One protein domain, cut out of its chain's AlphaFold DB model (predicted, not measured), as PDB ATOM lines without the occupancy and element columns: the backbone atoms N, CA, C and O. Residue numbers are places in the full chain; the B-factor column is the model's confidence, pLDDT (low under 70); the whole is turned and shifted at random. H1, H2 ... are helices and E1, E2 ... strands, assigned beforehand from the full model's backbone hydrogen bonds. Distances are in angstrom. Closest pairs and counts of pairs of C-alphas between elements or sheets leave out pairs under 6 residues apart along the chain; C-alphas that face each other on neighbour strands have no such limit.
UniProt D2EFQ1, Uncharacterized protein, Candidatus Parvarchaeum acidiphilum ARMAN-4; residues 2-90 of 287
ATOM      1  N   ASN A   2     119.277  58.555  32.005       64.69
ATOM      2  CA  ASN A   2     118.400  57.890  32.990       64.69
ATOM      3  C   ASN A   2     117.641  58.820  33.958       64.69
ATOM      4  O   ASN A   2     116.519  58.500  34.326       64.69
ATOM      5  N   ASN A   3     118.206  59.976  34.318       73.12
ATOM      6  CA  ASN A   3     117.549  60.938  35.216       73.12
ATOM      7  C   ASN A   3     116.510  61.833  34.517       73.12
ATOM      8  O   ASN A   3     115.721  62.477  35.197       73.12
ATOM      9  N   TYR A   4     116.513  61.883  33.180       79.31
ATOM     10  CA  TYR A   4     115.676  62.789  32.384       79.31
ATOM     11  C   TYR A   4     114.682  62.047  31.473       79.31
ATOM     12  O   TYR A   4     113.820  62.677  30.868       79.31
ATOM     13  N   ASN A   5     114.767  60.714  31.379       80.94
ATOM     14  CA  ASN A   5     114.002  59.915  30.411       80.94
ATOM     15  C   ASN A   5     112.475  60.061  30.575       80.94
ATOM     16  O   ASN A   5     111.745  60.010  29.596       80.94
ATOM     17  N   SER A   6     111.977  60.306  31.794       87.56
ATOM     18  CA  SER A   6     110.544  60.544  32.037       87.56
ATOM     19  C   SER A   6     110.017  61.850  31.439       87.56
ATOM     20  O   SER A   6     108.808  61.990  31.275       87.56
ATOM     21  N   TYR A   7     110.903  62.806  31.152       90.44
ATOM     22  CA  TYR A   7     110.555  64.105  30.579       90.44
ATOM     23  C   TYR A   7     110.747  64.140  29.065       90.44
ATOM     24  O   TYR A   7     110.231  65.041  28.416       90.44
ATOM     25  N   ALA A   8     111.474  63.183  28.492       92.69
ATOM     26  CA  ALA A   8     111.777  63.151  27.072       92.69
ATOM     27  C   ALA A   8     110.690  62.393  26.292       92.69
ATOM     28  O   ALA A   8     110.249  61.316  26.698       92.69
ATOM     29  N   SER A   9     110.265  62.929  25.148       94.31
ATOM     30  CA  SER A   9     109.488  62.165  24.175       94.31
ATOM     31  C   SER A   9     110.352  61.034  23.614       94.31
ATOM     32  O   SER A   9     111.582  61.118  23.613       94.31
ATOM     33  N   SER A  10     109.735  59.956  23.124       92.56
ATOM     34  CA  SER A  10     110.474  58.773  22.654       92.56
ATOM     35  C   SER A  10     111.483  59.099  21.547       92.56
ATOM     36  O   SER A  10     112.579  58.544  21.526       92.56
ATOM     37  N   ASN A  11     111.133  60.026  20.659       92.88
ATOM     38  CA  ASN A  11     111.975  60.530  19.578       92.88
ATOM     39  C   ASN A  11     112.724  61.822  19.942       92.88
ATOM     40  O   ASN A  11     113.349  62.402  19.064       92.88
ATOM     41  N   LEU A  12     112.681  62.283  21.195       94.81
ATOM     42  CA  LEU A  12     113.374  63.489  21.671       94.81
ATOM     43  C   LEU A  12     112.937  64.804  20.998       94.81
ATOM     44  O   LEU A  12     113.633  65.812  21.091       94.81
ATOM     45  N   SER A  13     111.774  64.810  20.346       95.38
ATOM     46  CA  SER A  13     111.188  65.975  19.677       95.38
ATOM     47  C   SER A  13     110.726  67.089  20.616       95.38
ATOM     48  O   SER A  13     110.238  68.105  20.138       95.38
ATOM     49  N   ASN A  14     110.772  66.890  21.932       95.56
ATOM     50  CA  ASN A  14     110.252  67.827  22.928       95.56
ATOM     51  C   ASN A  14     111.356  68.531  23.732       95.56
ATOM     52  O   ASN A  14     111.081  69.012  24.831       95.56
ATOM     53  N   ILE A  15     112.587  68.541  23.219       94.75
ATOM     54  CA  ILE A  15     113.742  69.173  23.859       94.75
ATOM     55  C   ILE A  15     114.167  70.392  23.046       94.75
ATOM     56  O   ILE A  15     114.337  70.300  21.834       94.75
ATOM     57  N   GLU A  16     114.385  71.509  23.731       95.38
ATOM     58  CA  GLU A  16     114.989  72.732  23.196       95.38
ATOM     59  C   GLU A  16     116.139  73.185  24.100       95.38
ATOM     60  O   GLU A  16     116.259  72.745  25.246       95.38
ATOM     61  N   PHE A  17     116.987  74.077  23.589       95.25
ATOM     62  CA  PHE A  17     118.036  74.706  24.373       95.25
ATOM     63  C   PHE A  17     117.896  76.221  24.376       95.25
ATOM     64  O   PHE A  17     117.737  76.835  23.319       95.25
ATOM     65  N   THR A  18     118.024  76.836  25.549       95.06
ATOM     66  CA  THR A  18     117.930  78.291  25.705       95.06
ATOM     67  C   THR A  18     119.080  78.872  26.523       95.06
ATOM     68  O   THR A  18     119.696  78.224  27.375       95.06
ATOM     69  N   TYR A  19     119.393  80.138  26.258       94.25
ATOM     70  CA  TYR A  19     120.189  80.962  27.163       94.25
ATOM     71  C   TYR A  19     119.347  81.405  28.372       94.25
ATOM     72  O   TYR A  19     118.118  81.429  28.293       94.25
ATOM     73  N   PRO A  20     119.963  81.892  29.469       92.56
ATOM     74  CA  PRO A  20     119.211  82.299  30.655       92.56
ATOM     75  C   PRO A  20     118.230  83.457  30.467       92.56
ATOM     76  O   PRO A  20     117.360  83.672  31.305       92.56
ATOM     77  N   ASN A  21     118.363  84.209  29.377       92.25
ATOM     78  CA  ASN A  21     117.425  85.256  28.983       92.25
ATOM     79  C   ASN A  21     116.232  84.723  28.156       92.25
ATOM     80  O   ASN A  21     115.485  85.531  27.607       92.25
ATOM     81  N   GLY A  22     116.086  83.401  28.016       91.81
ATOM     82  CA  GLY A  22     115.038  82.742  27.232       91.81
ATOM     83  C   GLY A  22     115.276  82.737  25.719       91.81
ATOM     84  O   GLY A  22     114.391  82.346  24.966       91.81
ATOM     85  N   THR A  23     116.440  83.188  25.240       93.44
ATOM     86  CA  THR A  23     116.758  83.134  23.805       93.44
ATOM     87  C   THR A  23     117.050  81.695  23.391       93.44
ATOM     88  O   THR A  23     117.957  81.077  23.950       93.44
ATOM     89  N   ILE A  24     116.320  81.197  22.391       94.06
ATOM     90  CA  ILE A  24     116.505  79.862  21.811       94.06
ATOM     91  C   ILE A  24     117.868  79.770  21.121       94.06
ATOM     92  O   ILE A  24     118.269  80.662  20.367       94.06
ATOM     93  N   ILE A  25     118.579  78.679  21.387       95.38
ATOM     94  CA  ILE A  25     119.871  78.347  20.798       95.38
ATOM     95  C   ILE A  25     119.619  77.400  19.623       95.38
ATOM     96  O   ILE A  25     119.056  76.326  19.842       95.38
ATOM     97  N   PRO A  26     120.065  77.738  18.395       95.94
ATOM     98  CA  PRO A  26     120.030  76.794  17.291       95.94
ATOM     99  C   PRO A  26     120.726  75.496  17.680       95.94
ATOM    100  O   PRO A  26     121.880  75.514  18.127       95.94
ATOM    101  N   SER A  27     120.016  74.385  17.526       96.25
ATOM    102  CA  SER A  27     120.494  73.078  17.947       96.25
ATOM    103  C   SER A  27     120.120  71.986  16.958       96.25
ATOM    104  O   SER A  27     119.135  72.098  16.235       96.25
ATOM    105  N   TRP A  28     120.942  70.942  16.897       96.19
ATOM    106  CA  TRP A  28     120.762  69.844  15.953       96.19
ATOM    107  C   TRP A  28     121.116  68.516  16.616       96.19
ATOM    108  O   TRP A  28     122.248  68.325  17.077       96.19
ATOM    109  N   ARG A  29     120.133  67.615  16.717       95.19
ATOM    110  CA  ARG A  29     120.322  66.272  17.272       95.19
ATOM    111  C   ARG A  29     120.969  65.365  16.237       95.19
ATOM    112  O   ARG A  29     120.339  65.015  15.248       95.19
ATOM    113  N   GLU A  30     122.188  64.920  16.494       93.62
ATOM    114  CA  GLU A  30     122.914  64.061  15.558       93.62
ATOM    115  C   GLU A  30     122.384  62.625  15.540       93.62
ATOM    116  O   GLU A  30     122.340  61.981  14.493       93.62
ATOM    117  N   ASN A  31     122.005  62.094  16.707       91.19
ATOM    118  CA  ASN A  31     121.678  60.682  16.840       91.19
ATOM    119  C   ASN A  31     120.663  60.382  17.952       91.19
ATOM    120  O   ASN A  31     120.307  61.219  18.779       91.19
ATOM    121  N   GLY A  32     120.239  59.119  17.980       89.38
ATOM    122  CA  GLY A  32     119.592  58.505  19.131       89.38
ATOM    123  C   GLY A  32     118.117  58.851  19.348       89.38
ATOM    124  O   GLY A  32     117.484  59.592  18.602       89.38
ATOM    125  N   THR A  33     117.579  58.226  20.393       88.12
ATOM    126  CA  THR A  33     116.198  58.318  20.894       88.12
ATOM    127  C   THR A  33     116.239  58.365  22.421       88.12
ATOM    128  O   THR A  33     117.316  58.217  23.000       88.12
ATOM    129  N   SER A  34     115.104  58.497  23.111       84.62
ATOM    130  CA  SER A  34     115.079  58.586  24.584       84.62
ATOM    131  C   SER A  34     115.691  57.383  25.317       84.62
ATOM    132  O   SER A  34     116.156  57.502  26.450       84.62
ATOM    133  N   ASN A  35     115.772  56.231  24.646       84.00
ATOM    134  CA  ASN A  35     116.374  55.011  25.185       84.00
ATOM    135  C   ASN A  35     117.861  54.846  24.828       84.00
ATOM    136  O   ASN A  35     118.491  53.874  25.246       84.00
ATOM    137  N   SER A  36     118.440  55.769  24.057       86.06
ATOM    138  CA  SER A  36     119.855  55.721  23.697       86.06
ATOM    139  C   SER A  36     120.747  55.994  24.909       86.06
ATOM    140  O   SER A  36     120.502  56.895  25.712       86.06
ATOM    141  N   GLN A  37     121.834  55.224  25.026       83.25
ATOM    142  CA  GLN A  37     122.831  55.413  26.087       83.25
ATOM    143  C   GLN A  37     123.526  56.774  25.973       83.25
ATOM    144  O   GLN A  37     123.839  57.407  26.981       83.25
ATOM    145  N   THR A  38     123.754  57.223  24.740       85.06
ATOM    146  CA  THR A  38     124.354  58.512  24.400       85.06
ATOM    147  C   THR A  38     123.508  59.170  23.324       85.06
ATOM    148  O   THR A  38     123.055  58.495  22.400       85.06
ATOM    149  N   VAL A  39     123.286  60.472  23.482       89.31
ATOM    150  CA  VAL A  39     122.660  61.341  22.488       89.31
ATOM    151  C   VAL A  39     123.538  62.569  22.349       89.31
ATOM    152  O   VAL A  39     123.956  63.138  23.361       89.31
ATOM    153  N   VAL A  40     123.814  62.952  21.111       91.31
ATOM    154  CA  VAL A  40     124.639  64.108  20.779       91.31
ATOM    155  C   VAL A  40     123.747  65.213  20.228       91.31
ATOM    156  O   VAL A  40     122.997  65.011  19.273       91.31
ATOM    157  N   TYR A  41     123.851  66.390  20.845       93.50
ATOM    158  CA  TYR A  41     123.274  67.631  20.347       93.50
ATOM    159  C   TYR A  41     124.393  68.614  20.039       93.50
ATOM    160  O   TYR A  41     125.274  68.852  20.869       93.50
ATOM    161  N   TRP A  42     124.310  69.225  18.866       94.12
ATOM    162  CA  TRP A  42     125.140  70.353  18.478       94.12
ATOM    163  C   TRP A  42     124.416  71.643  18.798       94.12
ATOM    164  O   TRP A  42     123.207  71.732  18.608       94.12
ATOM    165  N   LEU A  43     125.154  72.635  19.288       94.31
ATOM    166  CA  LEU A  43     124.615  73.916  19.733       94.31
ATOM    167  C   LEU A  43     125.420  75.047  19.099       94.31
ATOM    168  O   LEU A  43     126.647  75.087  19.233       94.31
ATOM    169  N   LYS A  44     124.740  76.006  18.470       92.94
ATOM    170  CA  LYS A  44     125.385  77.216  17.949       92.94
ATOM    171  C   LYS A  44     125.493  78.271  19.036       92.94
ATOM    172  O   LYS A  44     124.627  79.132  19.204       92.94
ATOM    173  N   LEU A  45     126.580  78.186  19.787       89.69
ATOM    174  CA  LEU A  45     126.866  79.128  20.856       89.69
ATOM    175  C   LEU A  45     127.521  80.404  20.313       89.69
ATOM    176  O   LEU A  45     128.330  80.371  19.386       89.69
ATOM    177  N   GLY A  46     127.178  81.540  20.919       83.69
ATOM    178  CA  GLY A  46     127.926  82.788  20.766       83.69
ATOM    179  C   GLY A  46     129.302  82.745  21.447       83.69
ATOM    180  O   GLY A  46     129.731  81.729  21.994       83.69
ATOM    181  N   SER A  47     130.011  83.874  21.433       81.25
ATOM    182  CA  SER A  47     131.308  83.999  22.108       81.25
ATOM    183  C   SER A  47     131.133  84.230  23.611       81.25
ATOM    184  O   SER A  47     130.656  85.286  24.023       81.25
ATOM    185  N   PHE A  48     131.574  83.272  24.429       78.75
ATOM    186  CA  PHE A  48     131.515  83.346  25.893       78.75
ATOM    187  C   PHE A  48     132.786  82.769  26.527       78.75
ATOM    188  O   PHE A  48     133.408  81.869  25.971       78.75
ATOM    189  N   THR A  49     133.156  83.254  27.715       73.88
ATOM    190  CA  THR A  49     134.163  82.599  28.575       73.88
ATOM    191  C   THR A  49     133.535  81.469  29.391       73.88
ATOM    192  O   THR A  49     134.115  80.399  29.535       73.88
ATOM    193  N   THR A  50     132.322  81.706  29.889       78.62
ATOM    194  CA  THR A  50     131.441  80.743  30.556       78.62
ATOM    195  C   THR A  50     130.002  81.113  30.221       78.62
ATOM    196  O   THR A  50     129.661  82.296  30.264       78.62
ATOM    197  N   THR A  51     129.149  80.135  29.935       88.69
ATOM    198  CA  THR A  51     127.708  80.359  29.769       88.69
ATOM    199  C   THR A  51     126.924  79.220  30.404       88.69
ATOM    200  O   THR A  51     127.382  78.079  30.425       88.69
ATOM    201  N   THR A  52     125.737  79.535  30.912       91.00
ATOM    202  CA  THR A  52     124.728  78.532  31.258       91.00
ATOM    203  C   THR A  52     123.853  78.310  30.034       91.00
ATOM    204  O   THR A  52     123.514  79.262  29.334       91.00
ATOM    205  N   VAL A  53     123.508  77.055  29.776       93.06
ATOM    206  CA  VAL A  53     122.519  76.653  28.778       93.06
ATOM    207  C   VAL A  53     121.474  75.838  29.516       93.06
ATOM    208  O   VAL A  53     121.828  74.935  30.278       93.06
ATOM    209  N   TYR A  54     120.207  76.176  29.318       93.12
ATOM    210  CA  TYR A  54     119.096  75.373  29.797       93.12
ATOM    211  C   TYR A  54     118.701  74.369  28.721       93.12
ATOM    212  O   TYR A  54     118.723  74.682  27.535       93.12
ATOM    213  N   MET A  55     118.419  73.144  29.156       92.75
ATOM    214  CA  MET A  55     117.806  72.099  28.348       92.75
ATOM    215  C   MET A  55     116.352  72.024  28.795       92.75
ATOM    216  O   MET A  55     116.069  71.577  29.910       92.75
ATOM    217  N   ASP A  56     115.462  72.505  27.945       93.12
ATOM    218  CA  ASP A  56     114.056  72.690  28.257       93.12
ATOM    219  C   ASP A  56     113.260  71.483  27.759       93.12
ATOM    220  O   ASP A  56     113.334  71.114  26.587       93.12
ATOM    221  N   PHE A  57     112.497  70.858  28.660       93.31
ATOM    222  CA  PHE A  57     111.612  69.740  28.336       93.31
ATOM    223  C   PHE A  57     110.166  70.227  28.253       93.31
ATOM    224  O   PHE A  57     109.585  70.676  29.244       93.31
ATOM    225  N   PHE A  58     109.560  70.086  27.078       94.31
ATOM    226  CA  PHE A  58     108.131  70.313  26.875       94.31
ATOM    227  C   PHE A  58     107.331  69.045  27.200       94.31
ATOM    228  O   PHE A  58     107.897  67.999  27.522       94.31
ATOM    229  N   SER A  59     105.997  69.100  27.095       94.62
ATOM    230  CA  SER A  59     105.169  67.885  27.171       94.62
ATOM    231  C   SER A  59     105.719  66.802  26.235       94.62
ATOM    232  O   SER A  59     106.148  67.106  25.124       94.62
ATOM    233  N   THR A  60     105.670  65.529  26.631       94.94
ATOM    234  CA  THR A  60     106.140  64.411  25.787       94.94
ATOM    235  C   THR A  60     105.331  64.247  24.496       94.94
ATOM    236  O   THR A  60     105.763  63.549  23.584       94.94
ATOM    237  N   SER A  61     104.172  64.907  24.405       94.88
ATOM    238  CA  SER A  61     103.348  65.017  23.198       94.88
ATOM    239  C   SER A  61     103.698  66.215  22.304       94.88
ATOM    240  O   SER A  61     103.077  66.383  21.258       94.88
ATOM    241  N   SER A  62     104.605  67.094  22.735       95.00
ATOM    242  CA  SER A  62     105.016  68.275  21.978       95.00
ATOM    243  C   SER A  62     106.094  67.923  20.954       95.00
ATOM    244  O   SER A  62     106.988  67.116  21.214       95.00
ATOM    245  N   ASN A  63     106.028  68.579  19.798       94.75
ATOM    246  CA  ASN A  63     107.112  68.612  18.826       94.75
ATOM    247  C   ASN A  63     107.592  70.063  18.695       94.75
ATOM    248  O   ASN A  63     106.806  70.932  18.315       94.75
ATOM    249  N   VAL A  64     108.845  70.313  19.067       94.81
ATOM    250  CA  VAL A  64     109.508  71.621  18.955       94.81
ATOM    251  C   VAL A  64     110.527  71.659  17.812       94.81
ATOM    252  O   VAL A  64     111.131  72.705  17.570       94.81
ATOM    253  N   LEU A  65     110.681  70.559  17.069       95.00
ATOM    254  CA  LEU A  65     111.539  70.500  15.890       95.00
ATOM    255  C   LEU A  65     111.023  71.442  14.790       95.00
ATOM    256  O   LEU A  65     109.815  71.567  14.584       95.00
ATOM    257  N   ASN A  66     111.943  72.138  14.119       87.62
ATOM    258  CA  ASN A  66     111.723  73.165  13.094       87.62
ATOM    259  C   ASN A  66     110.736  74.286  13.479       87.62
ATOM    260  O   ASN A  66     110.215  74.991  12.616       87.62
ATOM    261  N   THR A  67     110.464  74.487  14.774       75.69
ATOM    262  CA  THR A  67     109.602  75.594  15.224       75.69
ATOM    263  C   THR A  67     110.329  76.938  15.199       75.69
ATOM    264  O   THR A  67     109.731  77.948  14.825       75.69
ATOM    265  N   VAL A  68     111.617  76.953  15.564       75.00
ATOM    266  CA  VAL A  68     112.486  78.136  15.478       75.00
ATOM    267  C   VAL A  68     113.846  77.784  14.879       75.00
ATOM    268  O   VAL A  68     114.151  78.295  13.813       75.00
ATOM    269  N   ASN A  69     114.660  76.948  15.541       84.56
ATOM    270  CA  ASN A  69     115.977  76.495  15.046       84.56
ATOM    271  C   ASN A  69     116.443  75.185  15.726       84.56
ATOM    272  O   ASN A  69     117.638  74.978  15.941       84.56
ATOM    273  N   THR A  70     115.507  74.338  16.147       94.06
ATOM    274  CA  THR A  70     115.811  73.035  16.752       94.06
ATOM    275  C   THR A  70     115.562  71.975  15.695       94.06
ATOM    276  O   THR A  70     114.424  71.811  15.278       94.06
ATOM    277  N   GLY A  71     116.598  71.271  15.263       96.19
ATOM    278  CA  GLY A  71     116.500  70.239  14.236       96.19
ATOM    279  C   GLY A  71     117.107  68.913  14.665       96.19
ATOM    280  O   GLY A  71     117.593  68.734  15.788       96.19
ATOM    281  N   GLU A  72     117.111  67.971  13.739       95.44
ATOM    282  CA  GLU A  72     117.714  66.655  13.906       95.44
ATOM    283  C   GLU A  72     118.324  66.154  12.600       95.44
ATOM    284  O   GLU A  72     117.998  66.633  11.516       95.44
ATOM    285  N   ALA A  73     119.218  65.176  12.705       93.50
ATOM    286  CA  ALA A  73     119.839  64.569  11.545       93.50
ATOM    287  C   ALA A  73     118.788  63.939  10.618       93.50
ATOM    288  O   ALA A  73     117.817  63.343  11.101       93.50
ATOM    289  N   PRO A  74     118.969  64.045   9.290       93.06
ATOM    290  CA  PRO A  74     117.907  63.815   8.314       93.06
ATOM    291  C   PRO A  74     117.339  62.393   8.339       93.06
ATOM    292  O   PRO A  74     116.177  62.186   8.000       93.06
ATOM    293  N   GLN A  75     118.136  61.417   8.772       91.00
ATOM    294  CA  GLN A  75     117.765  60.010   8.896       91.00
ATOM    295  C   GLN A  75     116.913  59.680  10.133       91.00
ATOM    296  O   GLN A  75     116.472  58.540  10.270       91.00
ATOM    297  N   LEU A  76     116.764  60.606  11.086       92.56
ATOM    298  CA  LEU A  76     116.086  60.324  12.358       92.56
ATOM    299  C   LEU A  76     114.562  60.450  12.259       92.56
ATOM    300  O   LEU A  76     113.839  59.787  13.009       92.56
ATOM    301  N   SER A  77     114.086  61.252  11.312       92.38
ATOM    302  CA  SER A  77     112.675  61.404  10.985       92.38
ATOM    303  C   SER A  77     112.178  60.243  10.115       92.38
ATOM    304  O   SER A  77     112.930  59.647   9.346       92.38
ATOM    305  N   SER A  78     110.879  59.929  10.184       91.31
ATOM    306  CA  SER A  78     110.273  58.938   9.278       91.31
ATOM    307  C   SER A  78     110.254  59.408   7.825       91.31
ATOM    308  O   SER A  78     110.321  58.594   6.904       91.31
ATOM    309  N   THR A  79     110.141  60.721   7.627       93.12
ATOM    310  CA  THR A  79     110.340  61.374   6.340       93.12
ATOM    311  C   THR A  79     111.738  61.973   6.334       93.12
ATOM    312  O   THR A  79     112.080  62.757   7.213       93.12
ATOM    313  N   TYR A  80     112.553  61.586   5.355       91.50
ATOM    314  CA  TYR A  80     113.941  62.024   5.279       91.50
ATOM    315  C   TYR A  80     114.046  63.555   5.251       91.50
ATOM    316  O   TYR A  80     113.345  64.207   4.477       91.50
ATOM    317  N   ALA A  81     114.923  64.100   6.096       91.44
ATOM    318  CA  ALA A  81     115.185  65.533   6.233       91.44
ATOM    319  C   ALA A  81     113.970  66.402   6.622       91.44
ATOM    320  O   ALA A  81     114.021  67.619   6.457       91.44
ATOM    321  N   GLU A  82     112.894  65.819   7.175       93.81
ATOM    322  CA  GLU A  82     111.699  66.567   7.612       93.81
ATOM    323  C   GLU A  82     112.043  67.693   8.599       93.81
ATOM    324  O   GLU A  82     111.485  68.787   8.508       93.81
ATOM    325  N   TYR A  83     112.992  67.423   9.499       95.44
ATOM    326  CA  TYR A  83     113.437  68.331  10.555       95.44
ATOM    327  C   TYR A  83     114.939  68.675  10.485       95.44
ATOM    328  O   TYR A  83     115.566  68.975  11.504       95.44
ATOM    329  N   ASP A  84     115.553  68.577   9.300       94.38
ATOM    330  CA  ASP A  84     117.001  68.769   9.157       94.38
ATOM    331  C   ASP A  84     117.409  70.239   8.995       94.38
ATOM    332  O   ASP A  84     117.501  70.770   7.890       94.38
ATOM    333  N   ASP A  85     117.727  70.862  10.128       93.25
ATOM    334  CA  ASP A  85     118.189  72.248  10.231       93.25
ATOM    335  C   ASP A  85     119.697  72.359  10.546       93.25
ATOM    336  O   ASP A  85     120.152  73.345  11.135       93.25
ATOM    337  N   GLY A  86     120.520  71.375  10.151       94.12
ATOM    338  CA  GLY A  86     121.970  71.395  10.418       94.12
ATOM    339  C   GLY A  86     122.669  72.681   9.940       94.12
ATOM    340  O   GLY A  86     123.585  73.189  10.596       94.12
ATOM    341  N   ALA A  87     122.168  73.289   8.860       93.56
ATOM    342  CA  ALA A  87     122.654  74.565   8.325       93.56
ATOM    343  C   ALA A  87     122.491  75.754   9.294       93.56
ATOM    344  O   ALA A  87     123.253  76.721   9.222       93.56
ATOM    345  N   ASN A  88     121.544  75.687  10.234       94.25
ATOM    346  CA  ASN A  88     121.366  76.718  11.255       94.25
ATOM    347  C   ASN A  88     122.404  76.606  12.379       94.25
ATOM    348  O   ASN A  88     122.642  77.597  13.077       94.25
ATOM    349  N   VAL A  89     123.053  75.445  12.531       94.69
ATOM    350  CA  VAL A  89     123.990  75.144  13.623       94.69
ATOM    351  C   VAL A  89     125.447  75.244  13.192       94.69
ATOM    352  O   VAL A  89     126.249  75.897  13.868       94.69
ATOM    353  N   PHE A  90     125.794  74.626  12.069       94.75
ATOM    354  CA  PHE A  90     127.173  74.549  11.600       94.75
ATOM    355  C   PHE A  90     127.581  75.774  10.782       94.75
ATOM    356  O   PHE A  90     126.758  76.609  10.405       94.75
TER     357      PHE A  90
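Overview. This is residues 2 to 90 of the 287 residues of an uncharacterized protein of Candidatus Parvarchaeum acidiphilum ARMAN-4 (UniProt D2EFQ1). There is little regular structure: loops surround a small three-stranded sheet, E3, E2 and E5, with short H1 over one face and the ribbon E1 and E4 beyond the other. The 89 printed residues include 21 in named elements, mostly strand: five strands, then one helix. The sheet is mixed, the ribbon antiparallel. The whole is compact, radius of gyration of the C-alphas 12.6 A, spans 37 by 30 by 22 A.

Arrangement. E2, residues 27 to 29, forms an antiparallel hairpin with E3, residues 41 to 43 (N 28 to O 42, 2.9 A), and is parallel to E5, residues 70 to 72 (N 71 to O 27, 2.8 A). H1, residues 86 to 89, is over E2, height over the sheet 7.2 A; closest C-alphas Trp 28 and Gly 86, 5.9 A. H1 is too short for O i to N i+4 pairs. E1, residues 15 to 18, is antiparallel to E4, residues 54 to 57 (N 56 to O 16, 2.8 A).

Along the chain. E1 spans 10.2 A from C-alpha 15 at (113.742, 69.173, 23.859); E4 spans 9.5 A. H1 ends at C-alpha 89, (123.990, 75.144, 13.623).

Size, cuts and confidence. The printed part has no cut. Links E2 to E3, E4 to E5 and E5 to H1 are long. Residue 2 is under pLDDT 70.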